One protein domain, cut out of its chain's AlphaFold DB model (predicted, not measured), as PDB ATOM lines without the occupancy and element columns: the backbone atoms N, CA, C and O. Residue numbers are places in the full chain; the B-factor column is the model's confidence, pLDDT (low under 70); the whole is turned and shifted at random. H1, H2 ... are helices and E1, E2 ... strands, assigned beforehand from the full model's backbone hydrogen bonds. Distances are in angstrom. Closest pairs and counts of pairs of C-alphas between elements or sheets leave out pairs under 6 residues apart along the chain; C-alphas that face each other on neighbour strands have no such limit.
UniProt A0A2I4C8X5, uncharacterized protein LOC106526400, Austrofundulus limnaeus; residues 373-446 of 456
ATOM      1  N   TRP A 373     -29.592 -15.514   7.520       85.75
ATOM      2  CA  TRP A 373     -28.200 -15.949   7.673       85.75
ATOM      3  C   TRP A 373     -27.261 -14.761   7.908       85.75
ATOM      4  O   TRP A 373     -26.506 -14.767   8.880       85.75
ATOM      5  N   GLY A 374     -27.318 -13.729   7.059       82.81
ATOM      6  CA  GLY A 374     -26.463 -12.548   7.194       82.81
ATOM      7  C   GLY A 374     -26.765 -11.758   8.467       82.81
ATOM      8  O   GLY A 374     -25.843 -11.331   9.169       82.81
ATOM      9  N   PHE A 375     -28.048 -11.634   8.814       81.62
ATOM     10  CA  PHE A 375     -28.517 -10.967  10.024       81.62
ATOM     11  C   PHE A 375     -28.026 -11.675  11.293       81.62
ATOM     12  O   PHE A 375     -27.405 -11.038  12.147       81.62
ATOM     13  N   GLU A 376     -28.226 -12.993  11.409       81.06
ATOM     14  CA  GLU A 376     -27.736 -13.780  12.549       81.06
ATOM     15  C   GLU A 376     -26.211 -13.776  12.636       81.06
ATOM     16  O   GLU A 376     -25.642 -13.705  13.731       81.06
ATOM     17  N   CYS A 377     -25.538 -13.816  11.488       85.19
ATOM     18  CA  CYS A 377     -24.091 -13.829  11.431       85.19
ATOM     19  C   CYS A 377     -23.483 -12.512  11.926       85.19
ATOM     20  O   CYS A 377     -22.593 -12.514  12.778       85.19
ATOM     21  N   MET A 378     -24.021 -11.380  11.474       81.81
ATOM     22  CA  MET A 378     -23.614 -10.056  11.943       81.81
ATOM     23  C   MET A 378     -23.914  -9.855  13.426       81.81
ATOM     24  O   MET A 378     -23.082  -9.312  14.153       81.81
ATOM     25  N   LEU A 379     -25.047 -10.369  13.914       79.00
ATOM     26  CA  LEU A 379     -25.352 -10.365  15.342       79.00
ATOM     27  C   LEU A 379     -24.353 -11.217  16.139       79.00
ATOM     28  O   LEU A 379     -23.933 -10.829  17.230       79.00
ATOM     29  N   SER A 380     -23.939 -12.358  15.590       79.06
ATOM     30  CA  SER A 380     -22.968 -13.265  16.207       79.06
ATOM     31  C   SER A 380     -21.553 -12.684  16.222       79.06
ATOM     32  O   SER A 380     -20.839 -12.863  17.208       79.06
ATOM     33  N   LEU A 381     -21.169 -11.921  15.195       78.88
ATOM     34  CA  LEU A 381     -19.881 -11.220  15.124       78.88
ATOM     35  C   LEU A 381     -19.718 -10.153  16.216       78.88
ATOM     36  O   LEU A 381     -18.601  -9.895  16.655       78.88
ATOM     37  N   THR A 382     -20.816  -9.590  16.737       73.75
ATOM     38  CA  THR A 382     -20.751  -8.675  17.898       73.75
ATOM     39  C   THR A 382     -20.372  -9.371  19.213       73.75
ATOM     40  O   THR A 382     -20.012  -8.705  20.189       73.75
ATOM     41  N   LYS A 383     -20.454 -10.708  19.246       71.94
ATOM     42  CA  LYS A 383     -20.233 -11.547  20.434       71.94
ATOM     43  C   LYS A 383     -18.954 -12.378  20.319       71.94
ATOM     44  O   LYS A 383     -18.222 -12.510  21.299       71.94
ATOM     45  N   THR A 384     -18.674 -12.912  19.130       71.81
ATOM     46  CA  THR A 384     -17.605 -13.890  18.898       71.81
ATOM     47  C   THR A 384     -16.769 -13.502  17.669       71.81
ATOM     48  O   THR A 384     -17.358 -13.219  16.630       71.81
ATOM     49  N   PRO A 385     -15.420 -13.549  17.734       69.19
ATOM     50  CA  PRO A 385     -14.523 -13.170  16.630       69.19
ATOM     51  C   PRO A 385     -14.781 -13.879  15.299       69.19
ATOM     52  O   PRO A 385     -14.714 -13.280  14.233       69.19
ATOM     53  N   THR A 386     -15.042 -15.181  15.365       76.25
ATOM     54  CA  THR A 386     -15.232 -16.045  14.201       76.25
ATOM     55  C   THR A 386     -16.338 -17.041  14.528       76.25
ATOM     56  O   THR A 386     -16.041 -18.167  14.940       76.25
ATOM     57  N   PRO A 387     -17.616 -16.633  14.438       82.38
ATOM     58  CA  PRO A 387     -18.724 -17.551  14.632       82.38
ATOM     59  C   PRO A 387     -18.658 -18.673  13.591       82.38
ATOM     60  O   PRO A 387     -18.169 -18.484  12.470       82.38
ATOM     61  N   GLU A 388     -19.154 -19.852  13.950       81.69
ATOM     62  CA  GLU A 388     -19.260 -20.951  12.995       81.69
ATOM     63  C   GLU A 388     -20.156 -20.534  11.820       81.69
ATOM     64  O   GLU A 388     -21.167 -19.862  12.003       81.69
ATOM     65  N   ASN A 389     -19.767 -20.906  10.597       86.00
ATOM     66  CA  ASN A 389     -20.458 -20.543   9.349       86.00
ATOM     67  C   ASN A 389     -20.498 -19.036   9.013       86.00
ATOM     68  O   ASN A 389     -21.229 -18.639   8.106       86.00
ATOM     69  N   CYS A 390     -19.668 -18.215   9.671       86.00
ATOM     70  CA  CYS A 390     -19.568 -16.764   9.459       86.00
ATOM     71  C   CYS A 390     -18.252 -16.287   8.829       86.00
ATOM     72  O   CYS A 390     -17.984 -15.088   8.796       86.00
ATOM     73  N   THR A 391     -17.415 -17.190   8.313       82.75
ATOM     74  CA  THR A 391     -16.022 -16.903   7.921       82.75
ATOM     75  C   THR A 391     -15.876 -15.748   6.925       82.75
ATOM     76  O   THR A 391     -14.974 -14.929   7.069       82.75
ATOM     77  N   ASN A 392     -16.782 -15.650   5.945       81.19
ATOM     78  CA  ASN A 392     -16.751 -14.583   4.937       81.19
ATOM     79  C   ASN A 392     -17.102 -13.208   5.517       81.19
ATOM     80  O   ASN A 392     -16.585 -12.200   5.060       81.19
ATOM     81  N   LEU A 393     -17.992 -13.152   6.509       79.88
ATOM     82  CA  LEU A 393     -18.347 -11.900   7.177       79.88
ATOM     83  C   LEU A 393     -17.301 -11.541   8.240       79.88
ATOM     84  O   LEU A 393     -16.965 -10.372   8.382       79.88
ATOM     85  N   ALA A 394     -16.708 -12.535   8.906       81.50
ATOM     86  CA  ALA A 394     -15.607 -12.341   9.848       81.50
ATOM     87  C   ALA A 394     -14.346 -11.754   9.186       81.50
ATOM     88  O   ALA A 394     -13.600 -11.024   9.834       81.50
ATOM     89  N   SER A 395     -14.102 -12.040   7.901       77.75
ATOM     90  CA  SER A 395     -12.997 -11.416   7.160       77.75
ATOM     91  C   SER A 395     -13.280  -9.967   6.758       77.75
ATOM     92  O   SER A 395     -12.342  -9.183   6.645       77.75
ATOM     93  N   ILE A 396     -14.552  -9.601   6.552       78.38
ATOM     94  CA  ILE A 396     -14.977  -8.230   6.218       78.38
ATOM     95  C   ILE A 396     -15.053  -7.358   7.479       78.38
ATOM     96  O   ILE A 396     -14.689  -6.185   7.438       78.38
ATOM     97  N   PHE A 397     -15.488  -7.936   8.600       77.00
ATOM     98  CA  PHE A 397     -15.619  -7.280   9.901       77.00
ATOM     99  C   PHE A 397     -14.654  -7.910  10.916       77.00
ATOM    100  O   PHE A 397     -15.094  -8.608  11.835       77.00
ATOM    101  N   PRO A 398     -13.333  -7.707  10.748       75.19
ATOM    102  CA  PRO A 398     -12.347  -8.288  11.640       75.19
ATOM    103  C   PRO A 398     -12.434  -7.675  13.037       75.19
ATOM    104  O   PRO A 398     -12.916  -6.557  13.243       75.19
ATOM    105  N   VAL A 399     -11.904  -8.407  14.014       72.88
ATOM    106  CA  VAL A 399     -11.775  -7.905  15.380       72.88
ATOM    107  C   VAL A 399     -10.850  -6.690  15.394       72.88
ATOM    108  O   VAL A 399      -9.716  -6.747  14.927       72.88
ATOM    109  N   ILE A 400     -11.345  -5.591  15.957       66.94
ATOM    110  CA  ILE A 400     -10.570  -4.368  16.181       66.94
ATOM    111  C   ILE A 400      -9.593  -4.543  17.351       66.94
ATOM    112  O   ILE A 400      -9.925  -5.189  18.340       66.94
ATOM    113  N   ASP A 401      -8.403  -3.946  17.278       63.62
ATOM    114  CA  ASP A 401      -7.439  -3.982  18.389       63.62
ATOM    115  C   ASP A 401      -8.007  -3.271  19.633       63.62
ATOM    116  O   ASP A 401      -8.663  -2.232  19.509       63.62
ATOM    117  N   ASN A 402      -7.722  -3.779  20.838       61.12
ATOM    118  CA  ASN A 402      -8.202  -3.206  22.108       61.12
ATOM    119  C   ASN A 402      -7.824  -1.730  22.323       61.12
ATOM    120  O   ASN A 402      -8.518  -1.000  23.042       61.12
ATOM    121  N   ASN A 403      -6.718  -1.282  21.728       60.09
ATOM    122  CA  ASN A 403      -6.231   0.089  21.825       60.09
ATOM    123  C   ASN A 403      -6.846   1.008  20.764       60.09
ATOM    124  O   ASN A 403      -6.633   2.223  20.821       60.09
ATOM    125  N   THR A 404      -7.635   0.459  19.834       54.34
ATOM    126  CA  THR A 404      -8.355   1.235  18.825       54.34
ATOM    127  C   THR A 404      -9.339   2.167  19.520       54.34
ATOM    128  O   THR A 404     -10.246   1.748  20.250       54.34
ATOM    129  N   LYS A 405      -9.154   3.470  19.305       57.81
ATOM    130  CA  LYS A 405     -10.111   4.496  19.711       57.81
ATOM    131  C   LYS A 405     -10.907   4.902  18.474       57.81
ATOM    132  O   LYS A 405     -10.275   5.252  17.478       57.81
ATOM    133  N   PRO A 406     -12.251   4.847  18.508       56.84
ATOM    134  CA  PRO A 406     -13.042   5.355  17.399       56.84
ATOM    135  C   PRO A 406     -12.707   6.836  17.187       56.84
ATOM    136  O   PRO A 406     -12.520   7.579  18.154       56.84
ATOM    137  N   GLY A 407     -12.587   7.241  15.923       55.09
ATOM    138  CA  GLY A 407     -12.448   8.650  15.567       55.09
ATOM    139  C   GLY A 407     -13.696   9.445  15.955       55.09
ATOM    140  O   GLY A 407     -14.741   8.871  16.263       55.09
ATOM    141  N   ALA A 408     -13.599  10.773  15.931       54.72
ATOM    142  CA  ALA A 408     -14.771  11.622  16.118       54.72
ATOM    143  C   ALA A 408     -15.774  11.377  14.977       54.72
ATOM    144  O   ALA A 408     -15.417  11.486  13.803       54.72
ATOM    145  N   PHE A 409     -17.015  11.046  15.330       62.31
ATOM    146  CA  PHE A 409     -18.129  10.887  14.401       62.31
ATOM    147  C   PHE A 409     -19.343  11.649  14.935       62.31
ATOM    148  O   PHE A 409     -19.506  11.798  16.147       62.31
ATOM    149  N   THR A 410     -20.186  12.139  14.032       59.34
ATOM    150  CA  THR A 410     -21.451  12.786  14.383       59.34
ATOM    151  C   THR A 410     -22.570  11.782  14.137       59.34
ATOM    152  O   THR A 410     -22.817  11.429  12.982       59.34
ATOM    153  N   PRO A 411     -23.249  11.280  15.178       61.47
ATOM    154  CA  PRO A 411     -24.410  10.444  14.953       61.47
ATOM    155  C   PRO A 411     -25.506  11.271  14.271       61.47
ATOM    156  O   PRO A 411     -25.795  12.396  14.677       61.47
ATOM    157  N   HIS A 412     -26.085  10.730  13.207       65.38
ATOM    158  CA  HIS A 412     -27.123  11.401  12.428       65.38
ATOM    159  C   HIS A 412     -28.477  10.793  12.781       65.38
ATOM    160  O   HIS A 412     -28.605   9.578  12.761       65.38
ATOM    161  N   SER A 413     -29.503  11.594  13.066       63.56
ATOM    162  CA  SER A 413     -30.862  11.078  13.255       63.56
ATOM    163  C   SER A 413     -31.440  10.649  11.903       63.56
ATOM    164  O   SER A 413     -31.622  11.476  11.009       63.56
ATOM    165  N   SER A 414     -31.722   9.361  11.726       60.38
ATOM    166  CA  SER A 414     -32.463   8.850  10.572       60.38
ATOM    167  C   SER A 414     -33.613   7.994  11.078       60.38
ATOM    168  O   SER A 414     -33.401   7.168  11.963       60.38
ATOM    169  N   ASP A 415     -34.799   8.128  10.486       58.50
ATOM    170  CA  ASP A 415     -36.007   7.354  10.838       58.50
ATOM    171  C   ASP A 415     -35.893   5.847  10.490       58.50
ATOM    172  O   ASP A 415     -36.889   5.154  10.285       58.50
ATOM    173  N   ARG A 416     -34.673   5.321  10.319       66.06
ATOM    174  CA  ARG A 416     -34.387   3.989   9.769       66.06
ATOM    175  C   ARG A 416     -33.435   3.154  10.616       66.06
ATOM    176  O   ARG A 416     -33.031   2.088  10.155       66.06
ATOM    177  N   TYR A 417     -33.064   3.579  11.825       73.44
ATOM    178  CA  TYR A 417     -32.216   2.716  12.646       73.44
ATOM    179  C   TYR A 417     -32.997   1.537  13.214       73.44
ATOM    180  O   TYR A 417     -34.083   1.677  13.781       73.44
ATOM    181  N   VAL A 418     -32.386   0.365  13.081       74.44
ATOM    182  CA  VAL A 418     -32.714  -0.816  13.870       74.44
ATOM    183  C   VAL A 418     -31.750  -0.835  15.048       74.44
ATOM    184  O   VAL A 418     -30.534  -0.886  14.864       74.44
ATOM    185  N   CYS A 419     -32.289  -0.766  16.258       75.62
ATOM    186  CA  CYS A 419     -31.516  -0.717  17.486       75.62
ATOM    187  C   CYS A 419     -31.527  -2.064  18.200       75.62
ATOM    188  O   CYS A 419     -32.508  -2.811  18.172       75.62
ATOM    189  N   PHE A 420     -30.433  -2.353  18.896       74.94
ATOM    190  CA  PHE A 420     -30.300  -3.541  19.724       74.94
ATOM    191  C   PHE A 420     -30.257  -3.122  21.184       74.94
ATOM    192  O   PHE A 420     -29.422  -2.314  21.591       74.94
ATOM    193  N   ASN A 421     -31.158  -3.681  21.984       69.44
ATOM    194  CA  ASN A 421     -31.139  -3.470  23.420       69.44
ATOM    195  C   ASN A 421     -30.231  -4.523  24.058       69.44
ATOM    196  O   ASN A 421     -30.659  -5.644  24.348       69.44
ATOM    197  N   PHE A 422     -28.958  -4.167  24.230       65.81
ATOM    198  CA  PHE A 422     -28.005  -4.973  24.981       65.81
ATOM    199  C   PHE A 422     -28.209  -4.716  26.477       65.81
ATOM    200  O   PHE A 422     -27.742  -3.718  27.025       65.81
ATOM    201  N   THR A 423     -28.889  -5.628  27.166       52.59
ATOM    202  CA  THR A 423     -29.039  -5.552  28.622       52.59
ATOM    203  C   THR A 423     -27.738  -5.973  29.304       52.59
ATOM    204  O   THR A 423     -27.538  -7.148  29.610       52.59
ATOM    205  N   SER A 424     -26.836  -5.022  29.551       56.38
ATOM    206  CA  SER A 424     -25.738  -5.201  30.505       56.38
ATOM    207  C   SER A 424     -25.860  -4.174  31.621       56.38
ATOM    208  O   SER A 424     -25.843  -2.972  31.372       56.38
ATOM    209  N   SER A 425     -25.955  -4.641  32.866       55.41
ATOM    210  CA  SER A 425     -25.951  -3.781  34.055       55.41
ATOM    211  C   SER A 425     -24.578  -3.150  34.329       55.41
ATOM    212  O   SER A 425     -24.490  -2.197  35.100       55.41
ATOM    213  N   THR A 426     -23.513  -3.649  33.689       57.94
ATOM    214  CA  THR A 426     -22.135  -3.151  33.820       57.94
ATOM    215  C   THR A 426     -21.433  -3.169  32.452       57.94
ATOM    216  O   THR A 426     -20.881  -4.204  32.059       57.94
ATOM    217  N   PRO A 427     -21.467  -2.076  31.670       60.44
ATOM    218  CA  PRO A 427     -20.709  -1.995  30.422       60.44
ATOM    219  C   PRO A 427     -19.198  -1.940  30.707       60.44
ATOM    220  O   PRO A 427     -18.761  -1.242  31.618       60.44
ATOM    221  N   LEU A 428     -18.388  -2.661  29.921       59.47
ATOM    222  CA  LEU A 428     -16.917  -2.598  30.005       59.47
ATOM    223  C   LEU A 428     -16.361  -1.253  29.513       59.47
ATOM    224  O   LEU A 428     -15.302  -0.819  29.961       59.47
ATOM    225  N   LYS A 429     -17.055  -0.613  28.566       60.38
ATOM    226  CA  LYS A 429     -16.662   0.650  27.944       60.38
ATOM    227  C   LYS A 429     -17.912   1.352  27.421       60.38
ATOM    228  O   LYS A 429     -18.731   0.718  26.759       60.38
ATOM    229  N   ASP A 430     -18.069   2.625  27.770       62.72
ATOM    230  CA  ASP A 430     -19.175   3.465  27.312       62.72
ATOM    231  C   ASP A 430     -18.738   4.211  26.045       62.72
ATOM    232  O   ASP A 430     -17.728   4.917  26.053       62.72
ATOM    233  N   TYR A 431     -19.469   3.997  24.955       60.09
ATOM    234  CA  TYR A 431     -19.224   4.615  23.649       60.09
ATOM    235  C   TYR A 431     -20.277   5.683  23.308       60.09
ATOM    236  O   TYR A 431     -20.330   6.153  22.175       60.09
ATOM    237  N   GLY A 432     -21.097   6.078  24.287       61.91
ATOM    238  CA  GLY A 432     -22.207   7.004  24.117       61.91
ATOM    239  C   GLY A 432     -23.562   6.299  24.119       61.91
ATOM    240  O   GLY A 432     -23.668   5.074  24.023       61.91
ATOM    241  N   ARG A 433     -24.624   7.099  24.242       64.06
ATOM    242  CA  ARG A 433     -26.014   6.634  24.212       64.06
ATOM    243  C   ARG A 433     -26.685   7.128  22.940       64.06
ATOM    244  O   ARG A 433     -26.604   8.310  22.626       64.06
ATOM    245  N   ILE A 434     -27.338   6.209  22.239       68.69
ATOM    246  CA  ILE A 434     -28.220   6.528  21.118       68.69
ATOM    247  C   ILE A 434     -29.543   7.032  21.698       68.69
ATOM    248  O   ILE A 434     -30.045   6.450  22.664       68.69
ATOM    249  N   ASP A 435     -30.082   8.112  21.135       72.19
ATOM    250  CA  ASP A 435     -31.410   8.600  21.499       72.19
ATOM    251  C   ASP A 435     -32.465   7.545  21.104       72.19
ATOM    252  O   ASP A 435     -32.492   7.133  19.940       72.19
ATOM    253  N   PRO A 436     -33.317   7.072  22.036       74.62
ATOM    254  CA  PRO A 436     -34.362   6.102  21.726       74.62
ATOM    255  C   PRO A 436     -35.283   6.520  20.574       74.62
ATOM    256  O   PRO A 436     -35.798   5.648  19.877       74.62
ATOM    257  N   GLU A 437     -35.473   7.824  20.347       76.50
ATOM    258  CA  GLU A 437     -36.312   8.342  19.260       76.50
ATOM    259  C   GLU A 437     -35.740   8.050  17.863       76.50
ATOM    260  O   GLU A 437     -36.473   8.081  16.878       76.50
ATOM    261  N   TRP A 438     -34.452   7.709  17.750       77.31
ATOM    262  CA  TRP A 438     -33.832   7.363  16.465       77.31
ATOM    263  C   TRP A 438     -34.127   5.922  16.025       77.31
ATOM    264  O   TRP A 438     -33.870   5.559  14.878       77.31
ATOM    265  N   CYS A 439     -34.645   5.085  16.925       76.62
ATOM    266  CA  CYS A 439     -34.853   3.661  16.700       76.62
ATOM    267  C   CYS A 439     -36.260   3.381  16.151       76.62
ATOM    268  O   CYS A 439     -37.236   3.398  16.899       76.62
ATOM    269  N   ASN A 440     -36.371   3.023  14.869       77.31
ATOM    270  CA  ASN A 440     -37.645   2.595  14.273       77.31
ATOM    271  C   ASN A 440     -38.076   1.208  14.785       77.31
ATOM    272  O   ASN A 440     -39.252   0.935  15.014       77.31
ATOM    273  N   LEU A 441     -37.102   0.319  14.992       75.69
ATOM    274  CA  LEU A 441     -37.319  -1.019  15.530       75.69
ATOM    275  C   LEU A 441     -36.260  -1.316  16.584       75.69
ATOM    276  O   LEU A 441     -35.081  -1.052  16.363       75.69
ATOM    277  N   THR A 442     -36.668  -1.886  17.718       75.44
ATOM    278  CA  THR A 442     -35.734  -2.299  18.772       75.44
ATOM    279  C   THR A 442     -35.831  -3.799  19.005       75.44
ATOM    280  O   THR A 442     -36.880  -4.302  19.405       75.44
ATOM    281  N   TYR A 443     -34.723  -4.507  18.793       72.94
ATOM    282  CA  TYR A 443     -34.609  -5.930  19.093       72.94
ATOM    283  C   TYR A 443     -34.060  -6.138  20.509       72.94
ATOM    284  O   TYR A 443     -32.951  -5.680  20.815       72.94
ATOM    285  N   PRO A 444     -34.798  -6.835  21.391       66.31
ATOM    286  CA  PRO A 444     -34.282  -7.218  22.694       66.31
ATOM    287  C   PRO A 444     -33.301  -8.385  22.532       66.31
ATOM    288  O   PRO A 444     -33.667  -9.456  22.050       66.31
ATOM    289  N   VAL A 445     -32.048  -8.198  22.948       62.16
ATOM    290  CA  VAL A 445     -31.049  -9.276  22.964       62.16
ATOM    291  C   VAL A 445     -31.096  -9.931  24.349       62.16
ATOM    292  O   VAL A 445     -30.385  -9.522  25.262       62.16
ATOM    293  N   ILE A 446     -32.004 -10.897  24.532       51.09
ATOM    294  CA  ILE A 446     -32.316 -11.499  25.841       51.09
ATOM    295  C   ILE A 446     -31.423 -12.724  26.096       51.09
ATOM    296  O   ILE A 446     -31.613 -13.730  25.426       51.09
TER     297      ILE A 446
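What this domain is: This is residues 373 to 446 of the 456 residues of the protein "uncharacterized protein LOC106526400" of Austrofundulus limnaeus (UniProt A0A2I4C8X5). With little regular structure, the model has a two-strand parallel ribbon, E1 and E2, on one side and two short helices, H1 and H2, on the other, joined by a long loop, residues 397 to 416. Residues 424 to 430, between the strands, stick out. The 74 printed residues, 28 in named elements, run H1, H2, E1, E2, a mixed class; the whole is only just loose, close to compact, with a radius of gyration of the C-alphas of 14.0 A and spans of 34 by 30 by 26 A.

Where its parts are: E1 is residues 417 to 422, 15.1 A; E2 is 439 to 445, 14.9 A, ending at C-alpha 445 (-31.049, -9.276, 22.964). H1, residues 373 to 381, 12.1 A, begins at C-alpha 373 (-28.200, -15.949, 7.673); H2 is 391 to 396, 8.9 A.

How they stand to each other: E1 and E2 are parallel at 27 degrees, with N 419 and O 441 within hydrogen-bond range at 2.8 A. H1 is apart from both strands. H1 and H2 only just touch, with 3 pairs of C-alphas within 8 A, the closest Leu 381 and Ala 394 at 6.9 A. Every O i to N i+4 pair is within range in H1, 1 of 2 in H2.

The domain as a whole: The printed part has no cut. Links H2 to E1 and E1 to E2 are long. Mean pLDDT of the printed part is 70.0; residues 400 to 416 and 421 to 434 are among those under 70.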